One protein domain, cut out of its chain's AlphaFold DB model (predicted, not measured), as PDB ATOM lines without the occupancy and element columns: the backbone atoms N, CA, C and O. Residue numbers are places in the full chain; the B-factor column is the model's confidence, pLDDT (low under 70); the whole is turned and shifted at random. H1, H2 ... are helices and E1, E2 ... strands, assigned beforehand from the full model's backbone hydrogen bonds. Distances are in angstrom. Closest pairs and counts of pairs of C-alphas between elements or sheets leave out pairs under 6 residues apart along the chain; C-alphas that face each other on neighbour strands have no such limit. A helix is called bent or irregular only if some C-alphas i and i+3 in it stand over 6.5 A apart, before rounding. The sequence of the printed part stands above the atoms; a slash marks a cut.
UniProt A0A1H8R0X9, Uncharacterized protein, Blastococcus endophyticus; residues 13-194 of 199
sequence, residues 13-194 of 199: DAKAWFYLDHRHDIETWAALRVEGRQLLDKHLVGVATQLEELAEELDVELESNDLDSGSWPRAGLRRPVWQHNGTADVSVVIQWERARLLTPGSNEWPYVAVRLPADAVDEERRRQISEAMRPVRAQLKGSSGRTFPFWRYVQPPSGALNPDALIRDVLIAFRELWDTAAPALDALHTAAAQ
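This is residues 13 to 194 of the 199 residues of an uncharacterized protein of Blastococcus endophyticus (UniProt A0A1H8R0X9). One twisted sheet of five strands makes a wall with two long helical pieces, H4 and H7a, side by side along its strands over one face, while H7b, H5 and H6 gather toward one end. From the other end H3, H2 and H1 run on as an arm that makes much of the length, and residues 13 to 18 and 20 to 26 stick out free. The 182 printed residues have seven named helices and five named strands, in the order H1 H2 H3 H4 E1 E2 E3 E4 H5 H6 E5 H7; the class is mixed, and the sheet E1 - E2 - E3 - E4 - E5 is antiparallel. The whole is only just compact, close to loose, with a radius of gyration of the C-alphas of 19.0 A and spans of 70 by 35 by 28 A.

Find C-alpha 13 at (118.461, 120.302, 50.094), where H1 begins and runs to residue 21. H2 is residues 23 to 31, H3 is 33 to 45, 18.0 A long, and H4 is 47 to 58, 16.4 A. Next come E1, 61 to 65, E2, 74 to 78, E3, 91 to 95, and E4, 111 to 115, a meander, each strand the antiparallel neighbour of the one before. Then read H5, 123 to 132, H6, 134 to 140, and E5, 150 to 153. H7, 163 to 192, was assigned as one helix by its hydrogen bonds but is bent, with C-alphas 180 and 183 at 6.8 A; its arms are H7a, 163 to 180, 25.5 A, and H7b, 183 to 192, ending at C-alpha 192 (116.660, 108.572, 112.977).

Look across the sheet at N 63 and O 76, 2.8 A, for E1 and E2; N 77 and O 92, 2.8 A, for E2 and E3; N 93 and O 113, 2.8 A, for E3 and E4; and N 114 and O 150, 2.9 A, for E4 and E5. H4, H6 and H7a on one face give two layers, helices over a sheet. H4 and H7a each have a height over the sheet of 8.6 A; H7a lies over E3 and E4, with C-alphas 112 and 174 closest at 5.8 A. H7a touches H3, C-alphas 40 and 163 at 6.1 A, at a steep tilt of 46 degrees, and H7b touches H5, C-alphas 132 and 184 at 6.0 A. H6 and H7a only just touch, with 3 pairs of C-alphas within 8 A, the closest 136 and 180 at 6.4 A. H1 and H2 are not on the sheet. In the helices and arms every O i to N i+4 pair is within hydrogen-bond range.

The C-alphas of Asp 21 and Gln 194 are the two farthest apart, 70.3 A. The printed part has no cut; the links E2 to E3 and E3 to E4 are long. Look for low confidence at residues 192 to 194, under 70.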
ATOM      1  N   ASP A  13     117.501 121.335  49.694       87.50
ATOM      2  CA  ASP A  13     118.461 120.302  50.094       87.50
ATOM      3  C   ASP A  13     119.805 120.879  50.572       87.50
ATOM      4  O   ASP A  13     120.760 120.129  50.797       87.50
ATOM      5  N   ALA A  14     119.924 122.199  50.760       87.62
ATOM      6  CA  ALA A  14     121.202 122.860  51.049       87.62
ATOM      7  C   ALA A  14     121.969 122.248  52.239       87.62
ATOM      8  O   ALA A  14     123.195 122.145  52.201       87.62
ATOM      9  N   LYS A  15     121.264 121.780  53.281       89.12
ATOM     10  CA  LYS A  15     121.883 121.097  54.433       89.12
ATOM     11  C   LYS A  15     122.471 119.734  54.068       89.12
ATOM     12  O   LYS A  15     123.551 119.392  54.544       89.12
ATOM     13  N   ALA A  16     121.763 118.963  53.244       90.69
ATOM     14  CA  ALA A  16     122.234 117.663  52.781       90.69
ATOM     15  C   ALA A  16     123.461 117.840  51.885       90.69
ATOM     16  O   ALA A  16     124.466 117.161  52.077       90.69
ATOM     17  N   TRP A  17     123.421 118.820  50.982       91.56
ATOM     18  CA  TRP A  17     124.562 119.149  50.141       91.56
ATOM     19  C   TRP A  17     125.763 119.655  50.932       91.56
ATOM     20  O   TRP A  17     126.866 119.194  50.676       91.56
ATOM     21  N   PHE A  18     125.567 120.507  51.943       91.88
ATOM     22  CA  PHE A  18     126.653 120.902  52.841       91.88
ATOM     23  C   PHE A  18     127.312 119.684  53.497       91.88
ATOM     24  O   PHE A  18     128.537 119.585  53.492       91.88
ATOM     25  N   TYR A  19     126.520 118.745  54.029       91.50
ATOM     26  CA  TYR A  19     127.068 117.515  54.604       91.50
ATOM     27  C   TYR A  19     127.842 116.705  53.563       91.50
ATOM     28  O   TYR A  19     128.950 116.276  53.852       91.50
ATOM     29  N   LEU A  20     127.293 116.506  52.363       92.75
ATOM     30  CA  LEU A  20     127.963 115.746  51.305       92.75
ATOM     31  C   LEU A  20     129.281 116.401  50.875       92.75
ATOM     32  O   LEU A  20     130.286 115.703  50.754       92.75
ATOM     33  N   ASP A  21     129.283 117.727  50.720       94.50
ATOM     34  CA  ASP A  21     130.450 118.519  50.327       94.50
ATOM     35  C   ASP A  21     131.563 118.473  51.399       94.50
ATOM     36  O   ASP A  21     132.741 118.509  51.057       94.50
ATOM     37  N   HIS A  22     131.205 118.336  52.684       95.75
ATOM     38  CA  HIS A  22     132.147 118.350  53.819       95.75
ATOM     39  C   HIS A  22     132.244 117.005  54.550       95.75
ATOM     40  O   HIS A  22     132.791 116.933  55.653       95.75
ATOM     41  N   ARG A  23     131.710 115.922  53.968       95.06
ATOM     42  CA  ARG A  23     131.547 114.634  54.659       95.06
ATOM     43  C   ARG A  23     132.866 114.151  55.247       95.06
ATOM     44  O   ARG A  23     132.900 113.719  56.390       95.06
ATOM     45  N   HIS A  24     133.948 114.223  54.476       94.00
ATOM     46  CA  HIS A  24     135.254 113.748  54.922       94.00
ATOM     47  C   HIS A  24     135.749 114.475  56.180       94.00
ATOM     48  O   HIS A  24     136.179 113.819  57.128       94.00
ATOM     49  N   ASP A  25     135.635 115.803  56.215       94.19
ATOM     50  CA  ASP A  25     136.063 116.611  57.359       94.19
ATOM     51  C   ASP A  25     135.179 116.348  58.579       94.19
ATOM     52  O   ASP A  25     135.686 116.145  59.680       94.19
ATOM     53  N   ILE A  26     133.859 116.257  58.375       90.62
ATOM     54  CA  ILE A  26     132.893 115.947  59.437       90.62
ATOM     55  C   ILE A  26     133.200 114.589  60.072       90.62
ATOM     56  O   ILE A  26     133.272 114.495  61.295       90.62
ATOM     57  N   GLU A  27     133.404 113.546  59.264       90.94
ATOM     58  CA  GLU A  27     133.734 112.210  59.773       90.94
ATOM     59  C   GLU A  27     135.115 112.193  60.450       90.94
ATOM     60  O   GLU A  27     135.282 111.558  61.490       90.94
ATOM     61  N   THR A  28     136.089 112.942  59.921       91.56
ATOM     62  CA  THR A  28     137.423 113.077  60.529       91.56
ATOM     63  C   THR A  28     137.335 113.734  61.907       91.56
ATOM     64  O   THR A  28     137.879 113.214  62.879       91.56
ATOM     65  N   TRP A  29     136.602 114.840  62.041       90.38
ATOM     66  CA  TRP A  29     136.403 115.505  63.332       90.38
ATOM     67  C   TRP A  29     135.546 114.676  64.289       90.38
ATOM     68  O   TRP A  29     135.791 114.674  65.495       90.38
ATOM     69  N   ALA A  30     134.559 113.940  63.774       86.81
ATOM     70  CA  ALA A  30     133.766 113.019  64.575       86.81
ATOM     71  C   ALA A  30     134.618 111.864  65.124       86.81
ATOM     72  O   ALA A  30     134.395 111.455  66.266       86.81
ATOM     73  N   ALA A  31     135.598 111.374  64.357       88.69
ATOM     74  CA  ALA A  31     136.541 110.355  64.806       88.69
ATOM     75  C   ALA A  31     137.386 110.853  65.990       88.69
ATOM     76  O   ALA A  31     137.471 110.141  66.988       88.69
ATOM     77  N   LEU A  32     137.850 112.113  65.946       92.88
ATOM     78  CA  LEU A  32     138.623 112.757  67.025       92.88
ATOM     79  C   LEU A  32     137.888 112.836  68.377       92.88
ATOM     80  O   LEU A  32     138.495 113.119  69.415       92.88
ATOM     81  N   ARG A  33     136.570 112.588  68.403       90.88
ATOM     82  CA  ARG A  33     135.800 112.503  69.651       90.88
ATOM     83  C   ARG A  33     136.339 111.399  70.556       90.88
ATOM     84  O   ARG A  33     136.263 111.542  71.773       90.88
ATOM     85  N   VAL A  34     136.851 110.293  70.010       91.56
ATOM     86  CA  VAL A  34     137.359 109.187  70.836       91.56
ATOM     87  C   VAL A  34     138.565 109.639  71.655       91.56
ATOM     88  O   VAL A  34     138.573 109.465  72.873       91.56
ATOM     89  N   GLU A  35     139.519 110.293  71.009       94.06
ATOM     90  CA  GLU A  35     140.726 110.846  71.612       94.06
ATOM     91  C   GLU A  35     140.374 111.965  72.599       94.06
ATOM     92  O   GLU A  35     140.880 111.988  73.722       94.06
ATOM     93  N   GLY A  36     139.435 112.848  72.232       94.12
ATOM     94  CA  GLY A  36     138.933 113.898  73.123       94.12
ATOM     95  C   GLY A  36     138.293 113.343  74.401       94.12
ATOM     96  O   GLY A  36     138.558 113.847  75.494       94.12
ATOM     97  N   ARG A  37     137.501 112.267  74.291       94.25
ATOM     98  CA  ARG A  37     136.909 111.575  75.449       94.25
ATOM     99  C   ARG A  37     137.969 110.963  76.352       94.25
ATOM    100  O   ARG A  37     137.871 111.115  77.562       94.25
ATOM    101  N   GLN A  38     138.963 110.285  75.780       94.44
ATOM    102  CA  GLN A  38     140.050 109.665  76.546       94.44
ATOM    103  C   GLN A  38     140.877 110.708  77.298       94.44
ATOM    104  O   GLN A  38     141.219 110.508  78.462       94.44
ATOM    105  N   LEU A  39     141.163 111.844  76.652       95.50
ATOM    106  CA  LEU A  39     141.842 112.955  77.307       95.50
ATOM    107  C   LEU A  39     141.002 113.497  78.469       95.50
ATOM    108  O   LEU A  39     141.515 113.624  79.576       95.50
ATOM    109  N   LEU A  40     139.716 113.777  78.245       96.00
ATOM    110  CA  LEU A  40     138.846 114.291  79.301       96.00
ATOM    111  C   LEU A  40     138.685 113.297  80.464       96.00
ATOM    112  O   LEU A  40     138.764 113.708  81.619       96.00
ATOM    113  N   ASP A  41     138.516 112.003  80.178       96.06
ATOM    114  CA  ASP A  41     138.454 110.941  81.191       96.06
ATOM    115  C   ASP A  41     139.701 110.949  82.082       96.06
ATOM    116  O   ASP A  41     139.581 110.936  83.302       96.06
ATOM    117  N   LYS A  42     140.896 111.081  81.493       94.88
ATOM    118  CA  LYS A  42     142.152 111.167  82.252       94.88
ATOM    119  C   LYS A  42     142.167 112.345  83.234       94.88
ATOM    120  O   LYS A  42     142.642 112.187  84.355       94.88
ATOM    121  N   HIS A  43     141.654 113.508  82.831       95.50
ATOM    122  CA  HIS A  43     141.537 114.662  83.730       95.50
ATOM    123  C   HIS A  43     140.482 114.423  84.822       95.50
ATOM    124  O   HIS A  43     140.716 114.770  85.977       95.50
ATOM    125  N   LEU A  44     139.348 113.796  84.486       96.12
ATOM    126  CA  LEU A  44     138.282 113.482  85.444       96.12
ATOM    127  C   LEU A  44     138.706 112.441  86.480       96.12
ATOM    128  O   LEU A  44     138.367 112.593  87.647       96.12
ATOM    129  N   VAL A  45     139.494 111.431  86.105       95.31
ATOM    130  CA  VAL A  45     140.079 110.479  87.068       95.31
ATOM    131  C   VAL A  45     140.938 111.208  88.110       95.31
ATOM    132  O   VAL A  45     140.925 110.835  89.281       95.31
ATOM    133  N   GLY A  46     141.611 112.295  87.715       92.31
ATOM    134  CA  GLY A  46     142.420 113.124  88.611       92.31
ATOM    135  C   GLY A  46     141.651 113.731  89.789       92.31
ATOM    136  O   GLY A  46     142.259 113.917  90.838       92.31
ATOM    137  N   VAL A  47     140.330 113.944  89.652       93.88
ATOM    138  CA  VAL A  47     139.423 114.460  90.702       93.88
ATOM    139  C   VAL A  47     139.534 113.676  92.009       93.88
ATOM    140  O   VAL A  47     139.379 114.247  93.087       93.88
ATOM    141  N   ALA A  48     139.785 112.367  91.923       93.19
ATOM    142  CA  ALA A  48     139.857 111.501  93.091       93.19
ATOM    143  C   ALA A  48     140.939 111.952  94.082       93.19
ATOM    144  O   ALA A  48     140.682 111.946  95.280       93.19
ATOM    145  N   THR A  49     142.091 112.424  93.594       93.88
ATOM    146  CA  THR A  49     143.172 112.933  94.449       93.88
ATOM    147  C   THR A  49     142.753 114.200  95.194       93.88
ATOM    148  O   THR A  49     143.010 114.318  96.383       93.88
ATOM    149  N   GLN A  50     142.046 115.134  94.544       95.06
ATOM    150  CA  GLN A  50     141.571 116.337  95.245       95.06
ATOM    151  C   GLN A  50     140.458 116.019  96.248       95.06
ATOM    152  O   GLN A  50     140.329 116.693  97.268       95.06
ATOM    153  N   LEU A  51     139.637 115.002  95.972       96.81
ATOM    154  CA  LEU A  51     138.644 114.536  96.936       96.81
ATOM    155  C   LEU A  51     139.275 113.800  98.117       96.81
ATOM    156  O   LEU A  51     138.743 113.904  99.212       96.81
ATOM    157  N   GLU A  52     140.383 113.090  97.919       96.75
ATOM    158  CA  GLU A  52     141.149 112.464  99.000       96.75
ATOM    159  C   GLU A  52     141.694 113.520  99.970       96.75
ATOM    160  O   GLU A  52     141.406 113.454 101.162       96.75
ATOM    161  N   GLU A  53     142.346 114.567  99.453       95.88
ATOM    162  CA  GLU A  53     142.808 115.710 100.261       95.88
ATOM    163  C   GLU A  53     141.650 116.379 101.025       95.88
ATOM    164  O   GLU A  53     141.759 116.702 102.209       95.88
ATOM    165  N   LEU A  54     140.501 116.551 100.362       95.50
ATOM    166  CA  LEU A  54     139.312 117.134 100.980       95.50
ATOM    167  C   LEU A  54     138.679 116.216 102.040       95.50
ATOM    168  O   LEU A  54     138.107 116.707 103.015       95.50
ATOM    169  N   ALA A  55     138.748 114.896 101.855       97.19
ATOM    170  CA  ALA A  55     138.254 113.923 102.823       97.19
ATOM    171  C   ALA A  55     139.026 114.034 104.142       97.19
ATOM    172  O   ALA A  55     138.412 114.076 105.209       97.19
ATOM    173  N   GLU A  56     140.355 114.152 104.051       96.69
ATOM    174  CA  GLU A  56     141.240 114.366 105.197       96.69
ATOM    175  C   GLU A  56     140.957 115.702 105.897       96.69
ATOM    176  O   GLU A  56     140.836 115.737 107.121       96.69
ATOM    177  N   GLU A  57     140.790 116.795 105.140       96.12
ATOM    178  CA  GLU A  57     140.468 118.121 105.694       96.12
ATOM    179  C   GLU A  57     139.162 118.109 106.506       96.12
ATOM    180  O   GLU A  57     139.062 118.745 107.559       96.12
ATOM    181  N   LEU A  58     138.146 117.406 106.002       95.75
ATOM    182  CA  LEU A  58     136.803 117.399 106.578       95.75
ATOM    183  C   LEU A  58     136.563 116.277 107.599       95.75
ATOM    184  O   LEU A  58     135.475 116.251 108.182       95.75
ATOM    185  N   ASP A  59     137.530 115.376 107.803       96.56
ATOM    186  CA  ASP A  59     137.393 114.144 108.595       96.56
ATOM    187  C   ASP A  59     136.174 113.304 108.150       96.56
ATOM    188  O   ASP A  59     135.262 112.979 108.918       96.56
ATOM    189  N   VAL A  60     136.107 113.019 106.846       97.44
ATOM    190  CA  VAL A  60     135.030 112.237 106.219       97.44
ATOM    191  C   VAL A  60     135.578 111.097 105.371       97.44
ATOM    192  O   VAL A  60     136.761 111.030 105.062       97.44
ATOM    193  N   GLU A  61     134.706 110.174 104.981       96.69
ATOM    194  CA  GLU A  61     135.105 109.010 104.198       96.69
ATOM    195  C   GLU A  61     135.131 109.329 102.700       96.69
ATOM    196  O   GLU A  61     134.165 109.874 102.155       96.69
ATOM    197  N   LEU A  62     136.208 108.918 102.030       96.44
ATOM    198  CA  LEU A  62     136.301 108.882 100.573       96.44
ATOM    199  C   LEU A  62     135.570 107.647 100.029       96.44
ATOM    200  O   LEU A  62     135.818 106.518 100.451       96.44
ATOM    201  N   GLU A  63     134.706 107.848  99.039       92.25
ATOM    202  CA  GLU A  63     134.057 106.780  98.285       92.25
ATOM    203  C   GLU A  63     134.455 106.867  96.813       92.25
ATOM    204  O   GLU A  63     134.143 107.839  96.127       92.25
ATOM    205  N   SER A  64     135.086 105.818  96.291       92.31
ATOM    206  CA  SER A  64     135.419 105.718  94.871       92.31
ATOM    207  C   SER A  64     135.011 104.369  94.283       92.31
ATOM    208  O   SER A  64     134.805 103.380  94.986       92.31
ATOM    209  N   ASN A  65     134.790 104.340  92.971       90.94
ATOM    210  CA  ASN A  65     134.484 103.124  92.230       90.94
ATOM    211  C   ASN A  65     134.889 103.296  90.762       90.94
ATOM    212  O   ASN A  65     134.765 104.389  90.206       90.94
ATOM    213  N   ASP A  66     135.351 102.208  90.143       85.75
ATOM    214  CA  ASP A  66     135.550 102.097  88.694       85.75
ATOM    215  C   ASP A  66     136.526 103.107  88.056       85.75
ATOM    216  O   ASP A  66     136.579 103.218  86.826       85.75
ATOM    217  N   LEU A  67     137.350 103.786  88.866       89.62
ATOM    218  CA  LEU A  67     138.290 104.816  88.408       89.62
ATOM    219  C   LEU A  67     139.287 104.302  87.364       89.62
ATOM    220  O   LEU A  67     139.611 105.041  86.444       89.62
ATOM    221  N   ASP A  68     139.687 103.029  87.414       85.75
ATOM    222  CA  ASP A  68     140.692 102.492  86.485       85.75
ATOM    223  C   ASP A  68     140.105 101.750  85.277       85.75
ATOM    224  O   ASP A  68     140.744 101.683  84.229       85.75
ATOM    225  N   SER A  69     138.907 101.158  85.388       79.81
ATOM    226  CA  SER A  69     138.449 100.201  84.358       79.81
ATOM    227  C   SER A  69     136.937 100.034  84.156       79.81
ATOM    228  O   SER A  69     136.539  99.292  83.257       79.81
ATOM    229  N   GLY A  70     136.068 100.729  84.900       87.19
ATOM    230  CA  GLY A  70     134.614 100.600  84.718       87.19
ATOM    231  C   GLY A  70     133.989 101.620  83.762       87.19
ATOM    232  O   GLY A  70     134.627 102.572  83.319       87.19
ATOM    233  N   SER A  71     132.714 101.425  83.409       92.88
ATOM    234  CA  SER A  71     131.998 102.327  82.482       92.88
ATOM    235  C   SER A  71     131.508 103.618  83.139       92.88
ATOM    236  O   SER A  71     131.251 104.598  82.437       92.88
ATOM    237  N   TRP A  72     131.406 103.613  84.470       94.31
ATOM    238  CA  TRP A  72     130.828 104.690  85.268       94.31
ATOM    239  C   TRP A  72     131.733 105.098  86.436       94.31
ATOM    240  O   TRP A  72     131.329 104.929  87.593       94.31
ATOM    241  N   PRO A  73     132.943 105.625  86.161       96.12
ATOM    242  CA  PRO A  73     133.858 106.052  87.207       96.12
ATOM    243  C   PRO A  73     133.197 107.047  88.154       96.12
ATOM    244  O   PRO A  73     132.393 107.894  87.746       96.12
ATOM    245  N   ARG A  74     133.543 106.931  89.431       95.69
ATOM    246  CA  ARG A  74     132.933 107.712  90.496       95.69
ATOM    247  C   ARG A  74     133.934 107.979  91.604       95.69
ATOM    248  O   ARG A  74     134.629 107.063  92.039       95.69
ATOM    249  N   ALA A  75     133.925 109.204  92.105       97.31
ATOM    250  CA  ALA A  75     134.621 109.602  93.321       97.31
ATOM    251  C   ALA A  75     133.728 110.560  94.115       97.31
ATOM    252  O   ALA A  75     132.988 111.352  93.533       97.31
ATOM    253  N   GLY A  76     133.740 110.477  95.433       97.56
ATOM    254  CA  GLY A  76     132.840 111.239  96.281       97.56
ATOM    255  C   GLY A  76     133.179 111.115  97.749       97.56
ATOM    256  O   GLY A  76     134.139 110.450  98.116       97.56
ATOM    257  N   LEU A  77     132.368 111.756  98.578       98.12
ATOM    258  CA  LEU A  77     132.551 111.817 100.018       98.12
ATOM    259  C   LEU A  77     131.279 111.395 100.744       98.12
ATOM    260  O   LEU A  77     130.152 111.581 100.258       98.12
ATOM    261  N   ARG A  78     131.462 110.883 101.956       96.62
ATOM    262  CA  ARG A  78     130.381 110.504 102.860       96.62
ATOM    263  C   ARG A  78     130.757 110.812 104.300       96.62
ATOM    264  O   ARG A  78     131.841 110.462 104.754       96.62
ATOM    265  N   ARG A  79     129.837 111.414 105.059       96.31
ATOM    266  CA  ARG A  79     130.024 111.546 106.510       96.31
ATOM    267  C   ARG A  79     129.816 110.189 107.199       96.31
ATOM    268  O   ARG A  79     128.835 109.516 106.878       96.31
ATOM    269  N   PRO A  80     130.626 109.828 108.212       94.12
ATOM    270  CA  PRO A  80     130.454 108.578 108.959       94.12
ATOM    271  C   PRO A  80     129.057 108.397 109.566       94.12
ATOM    272  O   PRO A  80     128.568 107.277 109.665       94.12
ATOM    273  N   VAL A  81     128.384 109.498 109.927       93.81
ATOM    274  CA  VAL A  81     127.022 109.497 110.493       93.81
ATOM    275  C   VAL A  81     125.919 109.197 109.470       93.81
ATOM    276  O   VAL A  81     124.781 108.940 109.859       93.81
ATOM    277  N   TRP A  82     126.220 109.211 108.167       94.75
ATOM    278  CA  TRP A  82     125.257 108.906 107.105       94.75
ATOM    279  C   TRP A  82     125.108 107.399 106.916       94.75
ATOM    280  O   TRP A  82     125.558 106.806 105.925       94.75
ATOM    281  N   GLN A  83     124.517 106.775 107.932       91.62
ATOM    282  CA  GLN A  83     124.255 105.347 107.992       91.62
ATOM    283  C   GLN A  83     122.789 105.061 108.308       91.62
ATOM    284  O   GLN A  83     122.178 105.710 109.157       91.62
ATOM    285  N   HIS A  84     122.247 104.031 107.668       88.62
ATOM    286  CA  HIS A  84     120.921 103.484 107.929       88.62
ATOM    287  C   HIS A  84     121.071 101.986 108.172       88.62
ATOM    288  O   HIS A  84     121.696 101.277 107.380       88.62
ATOM    289  N   ASN A  85     120.564 101.504 109.308       85.75
ATOM    290  CA  ASN A  85     120.705 100.108 109.746       85.75
ATOM    291  C   ASN A  85     122.159  99.584 109.735       85.75
ATOM    292  O   ASN A  85     122.409  98.435 109.381       85.75
ATOM    293  N   GLY A  86     123.128 100.436 110.099       83.50
ATOM    294  CA  GLY A  86     124.555 100.082 110.132       83.50
ATOM    295  C   GLY A  86     125.224  99.981 108.757       83.50
ATOM    296  O   GLY A  86     126.365  99.539 108.664       83.50
ATOM    297  N   THR A  87     124.531 100.388 107.690       86.69
ATOM    298  CA  THR A  87     125.066 100.437 106.322       86.69
ATOM    299  C   THR A  87     125.135 101.870 105.816       86.69
ATOM    300  O   THR A  87     124.381 102.727 106.275       86.69
ATOM    301  N   ALA A  88     126.047 102.145 104.884       88.06
ATOM    302  CA  ALA A  88     126.135 103.446 104.231       88.06
ATOM    303  C   ALA A  88     124.812 103.804 103.547       88.06
ATOM    304  O   ALA A  88     124.318 103.019 102.745       88.06
ATOM    305  N   ASP A  89     124.249 104.972 103.858       91.50
ATOM    306  CA  ASP A  89     122.911 105.354 103.378       91.50
ATOM    307  C   ASP A  89     122.956 106.301 102.172       91.50
ATOM    308  O   ASP A  89     122.145 106.202 101.254       91.50
ATOM    309  N   VAL A  90     123.923 107.223 102.152       95.75
ATOM    310  CA  VAL A  90     124.086 108.233 101.096       95.75
ATOM    311  C   VAL A  90     125.538 108.659 100.938       95.75
ATOM    312  O   VAL A  90     126.319 108.617 101.884       95.75
ATOM    313  N   SER A  91     125.861 109.161  99.751       97.12
ATOM    314  CA  SER A  91     127.151 109.768  99.412       97.12
ATOM    315  C   SER A  91     126.947 110.964  98.488       97.12
ATOM    316  O   SER A  91     126.053 110.919  97.637       97.12
ATOM    317  N   VAL A  92     127.791 111.990  98.581       98.31
ATOM    318  CA  VAL A  92     127.876 113.036  97.548       98.31
ATOM    319  C   VAL A  92     128.985 112.642  96.588       98.31
ATOM    320  O   VAL A  92     130.083 112.332  97.032       98.31
ATOM    321  N   VAL A  93     128.721 112.617  95.284       98.12
ATOM    322  CA  VAL A  93     129.639 112.044  94.290       98.12
ATOM    323  C   VAL A  93     129.768 112.911  93.048       98.12
ATOM    324  O   VAL A  93     128.823 113.592  92.652       98.12
ATOM    325  N   ILE A  94     130.930 112.818  92.415       98.38
ATOM    326  CA  ILE A  94     131.193 113.154  91.019       98.38
ATOM    327  C   ILE A  94     131.154 111.841  90.237       98.38
ATOM    328  O   ILE A  94     131.757 110.846  90.648       98.38
ATOM    329  N   GLN A  95     130.431 111.820  89.122       97.19
ATOM    330  CA  GLN A  95     130.312 110.639  88.271       97.19
ATOM    331  C   GLN A  95     130.190 111.041  86.797       97.19
ATOM    332  O   GLN A  95     129.686 112.116  86.469       97.19
ATOM    333  N   TRP A  96     130.666 110.179  85.900       97.19
ATOM    334  CA  TRP A  96     130.541 110.352  84.452       97.19
ATOM    335  C   TRP A  96     130.463 108.997  83.740       97.19
ATOM    336  O   TRP A  96     130.811 107.966  84.310       97.19
ATOM    337  N   GLU A  97     130.000 108.992  82.488       96.25
ATOM    338  CA  GLU A  97     129.952 107.789  81.648       96.25
ATOM    339  C   GLU A  97     131.034 107.862  80.569       96.25
ATOM    340  O   GLU A  97     130.930 108.647  79.621       96.25
ATOM    341  N   ARG A  98     132.057 107.004  80.665       94.94
ATOM    342  CA  ARG A  98     133.210 107.019  79.742       94.94
ATOM    343  C   ARG A  98     132.805 106.967  78.274       94.94
ATOM    344  O   ARG A  98     133.324 107.708  77.442       94.94
ATOM    345  N   ALA A  99     131.853 106.092  77.957       93.25
ATOM    346  CA  ALA A  99     131.417 105.854  76.588       93.25
ATOM    347  C   ALA A  99     130.668 107.048  75.974       93.25
ATOM    348  O   ALA A  99     130.586 107.139  74.748       93.25
ATOM    349  N   ARG A 100     130.121 107.958  76.792       94.38
ATOM    350  CA  ARG A 100     129.205 109.013  76.331       94.38
ATOM    351  C   ARG A 100     129.687 110.437  76.549       94.38
ATOM    352  O   ARG A 100     129.056 111.339  75.999       94.38
ATOM    353  N   LEU A 101     130.818 110.640  77.226       94.31
ATOM    354  CA  LEU A 101     131.479 111.948  77.278       94.31
ATOM    355  C   LEU A 101     131.532 112.591  75.881       94.31
ATOM    356  O   LEU A 101     131.741 111.896  74.890       94.31
ATOM    357  N   LEU A 102     131.310 113.899  75.763       92.94
ATOM    358  CA  LEU A 102     131.372 114.631  74.483       92.94
ATOM    359  C   LEU A 102     130.455 114.088  73.360       92.94
ATOM    360  O   LEU A 102     130.672 114.386  72.181       92.94
ATOM    361  N   THR A 103     129.468 113.246  73.687       91.44
ATOM    362  CA  THR A 103     128.466 112.738  72.743       91.44
ATOM    363  C   THR A 103     127.188 113.566  72.881       91.44
ATOM    364  O   THR A 103     126.463 113.383  73.865       91.44
ATOM    365  N   PRO A 104     126.885 114.453  71.912       87.75
ATOM    366  CA  PRO A 104     125.752 115.363  72.018       87.75
ATOM    367  C   PRO A 104     124.426 114.628  72.205       87.75
ATOM    368  O   PRO A 104     124.173 113.606  71.562       87.75
ATOM    369  N   GLY A 105     123.564 115.164  73.070       85.56
ATOM    370  CA  GLY A 105     122.239 114.594  73.338       85.56
ATOM    371  C   GLY A 105     122.253 113.338  74.217       85.56
ATOM    372  O   GLY A 105     121.250 112.627  74.284       85.56
ATOM    373  N   SER A 106     123.370 113.050  74.888       89.06
ATOM    374  CA  SER A 106     123.482 111.952  75.851       89.06
ATOM    375  C   SER A 106     124.110 112.401  77.173       89.06
ATOM    376  O   SER A 106     124.031 113.576  77.524       89.06
ATOM    377  N   ASN A 107     124.724 111.474  77.918       89.25
ATOM    378  CA  ASN A 107     125.485 111.755  79.139       89.25
ATOM    379  C   ASN A 107     126.849 112.371  78.781       89.25
ATOM    380  O   ASN A 107     127.907 111.783  78.991       89.25
ATOM    381  N   GLU A 108     126.782 113.543  78.154       93.75
ATOM    382  CA  GLU A 108     127.902 114.238  77.522       93.75
ATOM    383  C   GLU A 108     128.916 114.776  78.537       93.75
ATOM    384  O   GLU A 108     130.102 114.901  78.227       93.75
ATOM    385  N   TRP A 109     128.449 115.068  79.751       96.62
ATOM    386  CA  TRP A 109     129.181 115.812  80.768       96.62
ATOM    387  C   TRP A 109     129.259 115.036  82.088       96.62
ATOM    388  O   TRP A 109     128.367 114.232  82.382       96.62
ATOM    389  N   PRO A 110     130.288 115.283  82.916       97.50
ATOM    390  CA  PRO A 110     130.281 114.823  84.298       97.50
ATOM    391  C   PRO A 110     129.129 115.471  85.073       97.50
ATOM    392  O   PRO A 110     128.645 116.556  84.734       97.50
ATOM    393  N   TYR A 111     128.694 114.817  86.140       97.94
ATOM    394  CA  TYR A 111     127.664 115.337  87.026       97.94
ATOM    395  C   TYR A 111     128.048 115.173  88.489       97.94
ATOM    396  O   TYR A 111     128.805 114.279  88.867       97.94
ATOM    397  N   VAL A 112     127.471 116.046  89.310       98.56
ATOM    398  CA  VAL A 112     127.503 115.944  90.769       98.56
ATOM    399  C   VAL A 112     126.158 115.424  91.256       98.56
ATOM    400  O   VAL A 112     125.112 115.809  90.721       98.56
ATOM    401  N   ALA A 113     126.162 114.538  92.247       98.31
ATOM    402  CA  ALA A 113     124.949 113.897  92.736       98.31
ATOM    403  C   ALA A 113     124.996 113.585  94.230       98.31
ATOM    404  O   ALA A 113     126.050 113.307  94.787       98.31
ATOM    405  N   VAL A 114     123.819 113.553  94.854       98.25
ATOM    406  CA  VAL A 114     123.590 112.778  96.078       98.25
ATOM    407  C   VAL A 114     123.123 111.409  95.618       98.25
ATOM    408  O   VAL A 114     122.136 111.310  94.887       98.25
ATOM    409  N   ARG A 115     123.839 110.360  96.010       96.19
ATOM    410  CA  ARG A 115     123.636 108.996  95.532       96.19
ATOM    411  C   ARG A 115     123.246 108.073  96.679       96.19
ATOM    412  O   ARG A 115     123.851 108.119  97.744       96.19
ATOM    413  N   LEU A 116     122.267 107.214  96.411       94.44
ATOM    414  CA  LEU A 116     121.867 106.098  97.269       94.44
ATOM    415  C   LEU A 116     122.635 104.824  96.884       94.44
ATOM    416  O   LEU A 116     122.940 104.655  95.698       94.44
ATOM    417  N   PRO A 117     122.906 103.897  97.817       86.44
ATOM    418  CA  PRO A 117     123.436 102.569  97.518       86.44
ATOM    419  C   PRO A 117     122.675 101.891  96.375       86.44
ATOM    420  O   PRO A 117     121.464 102.062  96.239       86.44
ATOM    421  N   ALA A 118     123.385 101.129  95.536       73.62
ATOM    422  CA  ALA A 118     122.757 100.432  94.407       73.62
ATOM    423  C   ALA A 118     121.636  99.483  94.872       73.62
ATOM    424  O   ALA A 118     120.591  99.401  94.230       73.62
ATOM    425  N   ASP A 119     121.835  98.868  96.041       71.69
ATOM    426  CA  ASP A 119     120.920  97.912  96.660       71.69
ATOM    427  C   ASP A 119     119.992  98.566  97.695       71.69
ATOM    428  O   ASP A 119     119.531  97.908  98.625       71.69
ATOM    429  N   ALA A 120     119.716  99.870  97.583       70.69
ATOM    430  CA  ALA A 120     118.763 100.542  98.463       70.69
ATOM    431  C   ALA A 120     117.336 100.008  98.213       70.69
ATOM    432  O   ALA A 120     116.604 100.507  97.356       70.69
ATOM    433  N   VAL A 121     116.955  98.963  98.955       72.69
ATOM    434  CA  VAL A 121     115.636  98.306  98.860       72.69
ATOM    435  C   VAL A 121     114.565  99.047  99.673       72.69
ATOM    436  O   VAL A 121     113.372  98.874  99.438       72.69
ATOM    437  N   ASP A 122     114.978  99.887 100.627       87.31
ATOM    438  CA  ASP A 122     114.076 100.626 101.513       87.31
ATOM    439  C   ASP A 122     113.467 101.850 100.800       87.31
ATOM    440  O   ASP A 122     114.028 102.950 100.750       87.31
ATOM    441  N   GLU A 123     112.291 101.633 100.216       89.19
ATOM    442  CA  GLU A 123     111.502 102.633  99.491       89.19
ATOM    443  C   GLU A 123     111.084 103.825 100.371       89.19
ATOM    444  O   GLU A 123     111.038 104.964  99.892       89.19
ATOM    445  N   GLU A 124     110.809 103.590 101.658       90.62
ATOM    446  CA  GLU A 124     110.435 104.652 102.591       90.62
ATOM    447  C   GLU A 124     111.646 105.524 102.911       90.62
ATOM    448  O   GLU A 124     111.561 106.752 102.820       90.62
ATOM    449  N   ARG A 125     112.798 104.906 103.197       90.81
ATOM    450  CA  ARG A 125     114.043 105.643 103.426       90.81
ATOM    451  C   ARG A 125     114.428 106.475 102.210       90.81
ATOM    452  O   ARG A 125     114.732 107.663 102.338       90.81
ATOM    453  N   ARG A 126     114.311 105.902 101.009       91.56
ATOM    454  CA  ARG A 126     114.519 106.636  99.757       91.56
ATOM    455  C   ARG A 126     113.614 107.862  99.654       91.56
ATOM    456  O   ARG A 126     114.077 108.934  99.260       91.56
ATOM    457  N   ARG A 127     112.328 107.716  99.983       93.00
ATOM    458  CA  ARG A 127     111.369 108.829  99.961       93.00
ATOM    459  C   ARG A 127     111.777 109.931 100.940       93.00
ATOM    460  O   ARG A 127     111.777 111.093 100.546       93.00
ATOM    461  N   GLN A 128     112.176 109.578 102.162       94.31
ATOM    462  CA  GLN A 128     112.634 110.542 103.171       94.31
ATOM    463  C   GLN A 128     113.840 111.353 102.684       94.31
ATOM    464  O   GLN A 128     113.830 112.581 102.765       94.31
ATOM    465  N   ILE A 129     114.844 110.686 102.106       95.38
ATOM    466  CA  ILE A 129     116.029 111.355 101.554       95.38
ATOM    467  C   ILE A 129     115.638 112.242 100.365       95.38
ATOM    468  O   ILE A 129     116.076 113.386 100.258       95.38
ATOM    469  N   SER A 130     114.770 111.751  99.476       95.31
ATOM    470  CA  SER A 130     114.275 112.531  98.338       95.31
ATOM    471  C   SER A 130     113.535 113.802  98.772       95.31
ATOM    472  O   SER A 130     113.731 114.857  98.159       95.31
ATOM    473  N   GLU A 131     112.719 113.740  99.827       96.06
ATOM    474  CA  GLU A 131     112.052 114.919 100.392       96.06
ATOM    475  C   GLU A 131     113.045 115.874 101.061       96.06
ATOM    476  O   GLU A 131     112.999 117.076 100.795       96.06
ATOM    477  N   ALA A 132     114.007 115.357 101.835       96.44
ATOM    478  CA  ALA A 132     115.069 116.164 102.442       96.44
ATOM    479  C   ALA A 132     115.899 116.925 101.392       96.44
ATOM    480  O   ALA A 132     116.342 118.044 101.637       96.44
ATOM    481  N   MET A 133     116.060 116.358 100.193       97.94
ATOM    482  CA  MET A 133     116.777 116.986  99.075       97.94
ATOM    483  C   MET A 133     115.940 117.983  98.261       97.94
ATOM    484  O   MET A 133     116.475 118.640  97.369       97.94
ATOM    485  N   ARG A 134     114.641 118.155  98.542       97.62
ATOM    486  CA  ARG A 134     113.784 119.102  97.803       97.62
ATOM    487  C   ARG A 134     114.282 120.557  97.838       97.62
ATOM    488  O   ARG A 134     114.299 121.170  96.768       97.62
ATOM    489  N   PRO A 135     114.711 121.124  98.986       97.19
ATOM    490  CA  PRO A 135     115.249 122.484  99.039       97.19
ATOM    491  C   PRO A 135     116.558 122.604  98.252       97.19
ATOM    492  O   PRO A 135     116.733 123.549  97.489       97.19
ATOM    493  N   VAL A 136     117.429 121.596  98.368       98.00
ATOM    494  CA  VAL A 136     118.717 121.522  97.660       98.00
ATOM    495  C   VAL A 136     118.500 121.519  96.145       98.00
ATOM    496  O   VAL A 136     119.140 122.282  95.424       98.00
ATOM    497  N   ARG A 137     117.541 120.720  95.649       97.94
ATOM    498  CA  ARG A 137     117.157 120.706  94.227       97.94
ATOM    499  C   ARG A 137     116.684 122.073  93.746       97.94
ATOM    500  O   ARG A 137     117.107 122.501  92.676       97.94
ATOM    501  N   ALA A 138     115.847 122.756  94.527       96.81
ATOM    502  CA  ALA A 138     115.349 124.082  94.173       96.81
ATOM    503  C   ALA A 138     116.474 125.130  94.127       96.81
ATOM    504  O   ALA A 138     116.533 125.920  93.186       96.81
ATOM    505  N   GLN A 139     117.386 125.107  95.102       97.81
ATOM    506  CA  GLN A 139     118.496 126.055  95.201       97.81
ATOM    507  C   GLN A 139     119.543 125.840  94.102       97.81
ATOM    508  O   GLN A 139     119.913 126.781  93.403       97.81
ATOM    509  N   LEU A 140     119.996 124.598  93.921       97.62
ATOM    510  CA  LEU A 140     121.096 124.260  93.011       97.62
ATOM    511  C   LEU A 140     120.625 123.871  91.602       97.62
ATOM    512  O   LEU A 140     121.440 123.480  90.763       97.62
ATOM    513  N   LYS A 141     119.316 123.980  91.338       96.81
ATOM    514  CA  LYS A 141     118.662 123.649  90.059       96.81
ATOM    515  C   LYS A 141     118.943 122.209  89.602       96.81
ATOM    516  O   LYS A 141     119.178 121.953  88.424       96.81
ATOM    517  N   GLY A 142     118.949 121.275  90.551       96.50
ATOM    518  CA  GLY A 142     119.171 119.854  90.287       96.50
ATOM    519  C   GLY A 142     117.889 119.079  90.002       96.50
ATOM    520  O   GLY A 142     116.784 119.505  90.335       96.50
ATOM    521  N   SER A 143     118.061 117.897  89.423       97.06
ATOM    522  CA  SER A 143     116.998 116.921  89.174       97.06
ATOM    523  C   SER A 143     117.009 115.805  90.221       97.06
ATOM    524  O   SER A 143     117.958 115.674  90.994       97.06
ATOM    525  N   SER A 144     115.955 114.991  90.259       96.06
ATOM    526  CA  SER A 144     115.922 113.733  91.013       96.06
ATOM    527  C   SER A 144     115.768 112.534  90.080       96.06
ATOM    528  O   SER A 144     115.297 112.641  88.949       96.06
ATOM    529  N   GLY A 145     116.184 111.374  90.566       91.75
ATOM    530  CA  GLY A 145     116.025 110.074  89.935       91.75
ATOM    531  C   GLY A 145     115.993 108.981  90.999       91.75
ATOM    532  O   GLY A 145     116.178 109.247  92.186       91.75
ATOM    533  N   ARG A 146     115.773 107.732  90.582       88.12
ATOM    534  CA  ARG A 146     115.603 106.608  91.517       88.12
ATOM    535  C   ARG A 146     116.808 106.414  92.442       88.12
ATOM    536  O   ARG A 146     116.630 106.257  93.640       88.12
ATOM    537  N   THR A 147     118.018 106.433  91.899       90.88
ATOM    538  CA  THR A 147     119.272 106.264  92.656       90.88
ATOM    539  C   THR A 147     119.885 107.593  93.096       90.88
ATOM    540  O   THR A 147     120.878 107.602  93.820       90.88
ATOM    541  N   PHE A 148     119.300 108.711  92.657       95.31
ATOM    542  CA  PHE A 148     119.860 110.047  92.814       95.31
ATOM    543  C   PHE A 148     118.799 111.026  93.328       95.31
ATOM    544  O   PHE A 148     118.130 111.689  92.531       95.31
ATOM    545  N   PRO A 149     118.628 111.155  94.652       96.38
ATOM    546  CA  PRO A 149     117.790 112.188  95.262       96.38
ATOM    547  C   PRO A 149     118.101 113.608  94.770       96.38
ATOM    548  O   PRO A 149     117.214 114.464  94.740       96.38
ATOM    549  N   PHE A 150     119.345 113.848  94.355       98.25
ATOM    550  CA  PHE A 150     119.790 115.044  93.658       98.25
ATOM    551  C   PHE A 150     120.831 114.654  92.607       98.25
ATOM    552  O   PHE A 150     121.730 113.874  92.915       98.25
ATOM    553  N   TRP A 151     120.776 115.243  91.415       98.19
ATOM    554  CA  TRP A 151     121.894 115.257  90.471       98.19
ATOM    555  C   TRP A 151     121.808 116.451  89.511       98.19
ATOM    556  O   TRP A 151     120.716 116.954  89.232       98.19
ATOM    557  N   ARG A 152     122.950 116.904  88.985       97.88
ATOM    558  CA  ARG A 152     123.014 117.853  87.858       97.88
ATOM    559  C   ARG A 152     124.310 117.704  87.070       97.88
ATOM    560  O   ARG A 152     125.362 117.472  87.664       97.88
ATOM    561  N   TYR A 153     124.239 117.908  85.757       97.62
ATOM    562  CA  TYR A 153     125.429 118.026  84.917       97.62
ATOM    563  C   TYR A 153     126.223 119.288  85.241       97.62
ATOM    564  O   TYR A 153     125.648 120.338  85.534       97.62
ATOM    565  N   VAL A 154     127.544 119.179  85.129       96.88
ATOM    566  CA  VAL A 154     128.462 120.314  85.114       96.88
ATOM    567  C   VAL A 154     128.888 120.516  83.669       96.88
ATOM    568  O   VAL A 154     129.742 119.803  83.147       96.88
ATOM    569  N   GLN A 155     128.213 121.448  83.002       92.94
ATOM    570  CA  GLN A 155     128.440 121.745  81.596       92.94
ATOM    571  C   GLN A 155     129.376 122.958  81.468       92.94
ATOM    572  O   GLN A 155     129.104 123.990  82.086       92.94
ATOM    573  N   PRO A 156     130.442 122.872  80.653       89.81
ATOM    574  CA  PRO A 156     131.294 124.018  80.362       89.81
ATOM    575  C   PRO A 156     130.515 125.095  79.580       89.81
ATOM    576  O   PRO A 156     129.563 124.772  78.859       89.81
ATOM    577  N   PRO A 157     130.907 126.378  79.670       83.00
ATOM    578  CA  PRO A 157     130.324 127.430  78.840       83.00
ATOM    579  C   PRO A 157     130.494 127.121  77.346       83.00
ATOM    580  O   PRO A 157     131.390 126.378  76.940       83.00
ATOM    581  N   SER A 158     129.629 127.697  76.508       80.00
ATOM    582  CA  SER A 158     129.681 127.474  75.063       80.00
ATOM    583  C   SER A 158     131.026 127.912  74.473       80.00
ATOM    584  O   SER A 158     131.511 129.009  74.744       80.00
ATOM    585  N   GLY A 159     131.610 127.064  73.624       81.44
ATOM    586  CA  GLY A 159     132.869 127.347  72.936       81.44
ATOM    587  C   GLY A 159     133.911 126.253  73.137       81.44
ATOM    588  O   GLY A 159     133.579 125.074  73.242       81.44
ATOM    589  N   ALA A 160     135.184 126.650  73.130       85.69
ATOM    590  CA  ALA A 160     136.298 125.722  73.276       85.69
ATOM    591  C   ALA A 160     136.325 125.103  74.681       85.69
ATOM    592  O   ALA A 160     136.320 125.813  75.688       85.69
ATOM    593  N   LEU A 161     136.401 123.773  74.739       90.62
ATOM    594  CA  LEU A 161     136.519 123.030  75.986       90.62
ATOM    595  C   LEU A 161     137.954 123.096  76.516       90.62
ATOM    596  O   LEU A 161     138.885 122.636  75.858       90.62
ATOM    597  N   ASN A 162     138.117 123.604  77.738       93.75
ATOM    598  CA  ASN A 162     139.343 123.462  78.516       93.75
ATOM    599  C   ASN A 162     139.111 122.417  79.629       93.75
ATOM    600  O   ASN A 162     138.343 122.711  80.551       93.75
ATOM    601  N   PRO A 163     139.752 121.228  79.577       94.50
ATOM    602  CA  PRO A 163     139.592 120.192  80.595       94.50
ATOM    603  C   PRO A 163     139.885 120.685  82.013       94.50
ATOM    604  O   PRO A 163     139.086 120.437  82.908       94.50
ATOM    605  N   ASP A 164     140.953 121.457  82.223       93.88
ATOM    606  CA  ASP A 164     141.324 121.943  83.560       93.88
ATOM    607  C   ASP A 164     140.294 122.920  84.127       93.88
ATOM    608  O   ASP A 164     140.039 122.938  85.331       93.88
ATOM    609  N   ALA A 165     139.687 123.743  83.266       94.75
ATOM    610  CA  ALA A 165     138.588 124.611  83.678       94.75
ATOM    611  C   ALA A 165     137.360 123.790  84.080       94.75
ATOM    612  O   ALA A 165     136.808 124.025  85.150       94.75
ATOM    613  N   LEU A 166     137.005 122.776  83.287       96.38
ATOM    614  CA  LEU A 166     135.893 121.885  83.603       96.38
ATOM    615  C   LEU A 166     136.123 121.123  84.918       96.38
ATOM    616  O   LEU A 166     135.203 121.039  85.724       96.38
ATOM    617  N   ILE A 167     137.332 120.609  85.178       96.44
ATOM    618  CA  ILE A 167     137.642 119.935  86.451       96.44
ATOM    619  C   ILE A 167     137.466 120.885  87.637       96.44
ATOM    620  O   ILE A 167     136.849 120.508  88.634       96.44
ATOM    621  N   ARG A 168     137.944 122.133  87.528       96.06
ATOM    622  CA  ARG A 168     137.710 123.143  88.570       96.06
ATOM    623  C   ARG A 168     136.221 123.396  88.788       96.06
ATOM    624  O   ARG A 168     135.780 123.390  89.933       96.06
ATOM    625  N   ASP A 169     135.448 123.562  87.719       97.00
ATOM    626  CA  ASP A 169     134.004 123.799  87.810       97.00
ATOM    627  C   ASP A 169     133.269 122.601  88.432       97.00
ATOM    628  O   ASP A 169     132.347 122.780  89.229       97.00
ATOM    629  N   VAL A 170     133.708 121.373  88.131       98.19
ATOM    630  CA  VAL A 170     133.187 120.137  88.731       98.19
ATOM    631  C   VAL A 170     133.464 120.096  90.233       98.19
ATOM    632  O   VAL A 170     132.548 119.817  91.008       98.19
ATOM    633  N   LEU A 171     134.689 120.412  90.658       97.88
ATOM    634  CA  LEU A 171     135.061 120.457  92.075       97.88
ATOM    635  C   LEU A 171     134.305 121.564  92.829       97.88
ATOM    636  O   LEU A 171     133.823 121.331  93.938       97.88
ATOM    637  N   ILE A 172     134.121 122.740  92.217       97.69
ATOM    638  CA  ILE A 172     133.304 123.829  92.778       97.69
ATOM    639  C   ILE A 172     131.849 123.379  92.933       97.69
ATOM    640  O   ILE A 172     131.266 123.524  94.007       97.69
ATOM    641  N   ALA A 173     131.263 122.792  91.886       98.38
ATOM    642  CA  ALA A 173     129.889 122.302  91.917       98.38
ATOM    643  C   ALA A 173     129.695 121.176  92.941       98.38
ATOM    644  O   ALA A 173     128.622 121.075  93.541       98.38
ATOM    645  N   PHE A 174     130.716 120.338  93.137       98.56
ATOM    646  CA  PHE A 174     130.730 119.295  94.153       98.56
ATOM    647  C   PHE A 174     130.748 119.896  95.553       98.56
ATOM    648  O   PHE A 174     129.921 119.516  96.379       98.56
ATOM    649  N   ARG A 175     131.637 120.863  95.812       98.19
ATOM    650  CA  ARG A 175     131.723 121.530  97.115       98.19
ATOM    651  C   ARG A 175     130.431 122.276  97.448       98.19
ATOM    652  O   ARG A 175     129.916 122.130  98.549       98.19
ATOM    653  N   GLU A 176     129.856 122.984  96.475       98.38
ATOM    654  CA  GLU A 176     128.560 123.657  96.622       98.38
ATOM    655  C   GLU A 176     127.441 122.663  96.981       98.38
ATOM    656  O   GLU A 176     126.635 122.922  97.880       98.38
ATOM    657  N   LEU A 177     127.403 121.504  96.313       98.69
ATOM    658  CA  LEU A 177     126.451 120.445  96.634       98.69
ATOM    659  C   LEU A 177     126.686 119.877  98.035       98.69
ATOM    660  O   LEU A 177     125.726 119.724  98.784       98.69
ATOM    661  N   TRP A 178     127.935 119.575  98.387       98.44
ATOM    662  CA  TRP A 178     128.309 119.061  99.702       98.44
ATOM    663  C   TRP A 178     127.852 120.001 100.818       98.44
ATOM    664  O   TRP A 178     127.088 119.587 101.689       98.44
ATOM    665  N   ASP A 179     128.236 121.276 100.743       98.12
ATOM    666  CA  ASP A 179     127.933 122.274 101.771       98.12
ATOM    667  C   ASP A 179     126.417 122.532 101.891       98.12
ATOM    668  O   ASP A 179     125.905 122.751 102.990       98.12
ATOM    669  N   THR A 180     125.673 122.446 100.783       98.31
ATOM    670  CA  THR A 180     124.213 122.653 100.777       98.31
ATOM    671  C   THR A 180     123.436 121.417 101.242       98.31
ATOM    672  O   THR A 180     122.425 121.540 101.936       98.31
ATOM    673  N   ALA A 181     123.864 120.216 100.848       98.06
ATOM    674  CA  ALA A 181     123.149 118.974 101.134       98.06
ATOM    675  C   ALA A 181     123.468 118.414 102.523       98.06
ATOM    676  O   ALA A 181     122.576 117.847 103.160       98.06
ATOM    677  N   ALA A 182     124.708 118.577 102.998       97.38
ATOM    678  CA  ALA A 182     125.163 117.967 104.240       97.38
ATOM    679  C   ALA A 182     124.272 118.303 105.449       97.38
ATOM    680  O   ALA A 182     123.849 117.357 106.107       97.38
ATOM    681  N   PRO A 183     123.850 119.562 105.698       96.94
ATOM    682  CA  PRO A 183     122.988 119.875 106.841       96.94
ATOM    683  C   PRO A 183     121.636 119.146 106.818       96.94
ATOM    684  O   PRO A 183     121.139 118.703 107.854       96.94
ATOM    685  N   ALA A 184     121.030 118.996 105.636       96.25
ATOM    686  CA  ALA A 184     119.756 118.295 105.485       96.25
ATOM    687  C   ALA A 184     119.915 116.777 105.679       96.25
ATOM    688  O   ALA A 184     119.053 116.136 106.284       96.25
ATOM    689  N   LEU A 185     121.024 116.209 105.196       96.75
ATOM    690  CA  LEU A 185     121.362 114.804 105.415       96.75
ATOM    691  C   LEU A 185     121.704 114.540 106.889       96.75
ATOM    692  O   LEU A 185     121.201 113.572 107.454       96.75
ATOM    693  N   ASP A 186     122.464 115.418 107.541       96.19
ATOM    694  CA  ASP A 186     122.807 115.324 108.964       96.19
ATOM    695  C   ASP A 186     121.552 115.340 109.844       96.19
ATOM    696  O   ASP A 186     121.392 114.482 110.717       96.19
ATOM    697  N   ALA A 187     120.619 116.261 109.582       94.19
ATOM    698  CA  ALA A 187     119.355 116.340 110.310       94.19
ATOM    699  C   ALA A 187     118.532 115.047 110.176       94.19
ATOM    700  O   ALA A 187     117.998 114.543 111.165       94.19
ATOM    701  N   LEU A 188     118.472 114.477 108.968       93.50
ATOM    702  CA  LEU A 188     117.736 113.243 108.698       93.50
ATOM    703  C   LEU A 188     118.321 112.030 109.440       93.50
ATOM    704  O   LEU A 188     117.570 111.197 109.948       93.50
ATOM    705  N   HIS A 189     119.649 111.914 109.505       93.06
ATOM    706  CA  HIS A 189     120.322 110.799 110.180       93.06
ATOM    707  C   HIS A 189     120.340 110.961 111.702       93.06
ATOM    708  O   HIS A 189     120.184 109.983 112.428       93.06
ATOM    709  N   THR A 190     120.428 112.196 112.196       88.12
ATOM    710  CA  THR A 190     120.352 112.481 113.635       88.12
ATOM    711  C   THR A 190     118.949 112.219 114.184       88.12
ATOM    712  O   THR A 190     118.804 111.625 115.250       88.12
ATOM    713  N   ALA A 191     117.900 112.600 113.443       78.50
ATOM    714  CA  ALA A 191     116.516 112.328 113.832       78.50
ATOM    715  C   ALA A 191     116.200 110.821 113.874       78.50
ATOM    716  O   ALA A 191     115.437 110.380 114.729       78.50
ATOM    717  N   ALA A 192     116.815 110.027 112.993       64.94
ATOM    718  CA  ALA A 192     116.660 108.572 112.977       64.94
ATOM    719  C   ALA A 192     117.382 107.867 114.146       64.94
ATOM    720  O   ALA A 192     116.991 106.764 114.525       64.94
ATOM    721  N   ALA A 193     118.405 108.495 114.737       61.09
ATOM    722  CA  ALA A 193     119.178 107.940 115.849       61.09
ATOM    723  C   ALA A 193     118.522 108.133 117.232       61.09
ATOM    724  O   ALA A 193     118.974 107.536 118.211       61.09
ATOM    725  N   GLN A 194     117.467 108.950 117.350       52.06
ATOM    726  CA  GLN A 194     116.757 109.131 118.619       52.06
ATOM    727  C   GLN A 194     115.731 108.001 118.836       52.06
ATOM    728  O   GLN A 194     114.823 107.836 118.019       52.06
TER     729      GLN A 194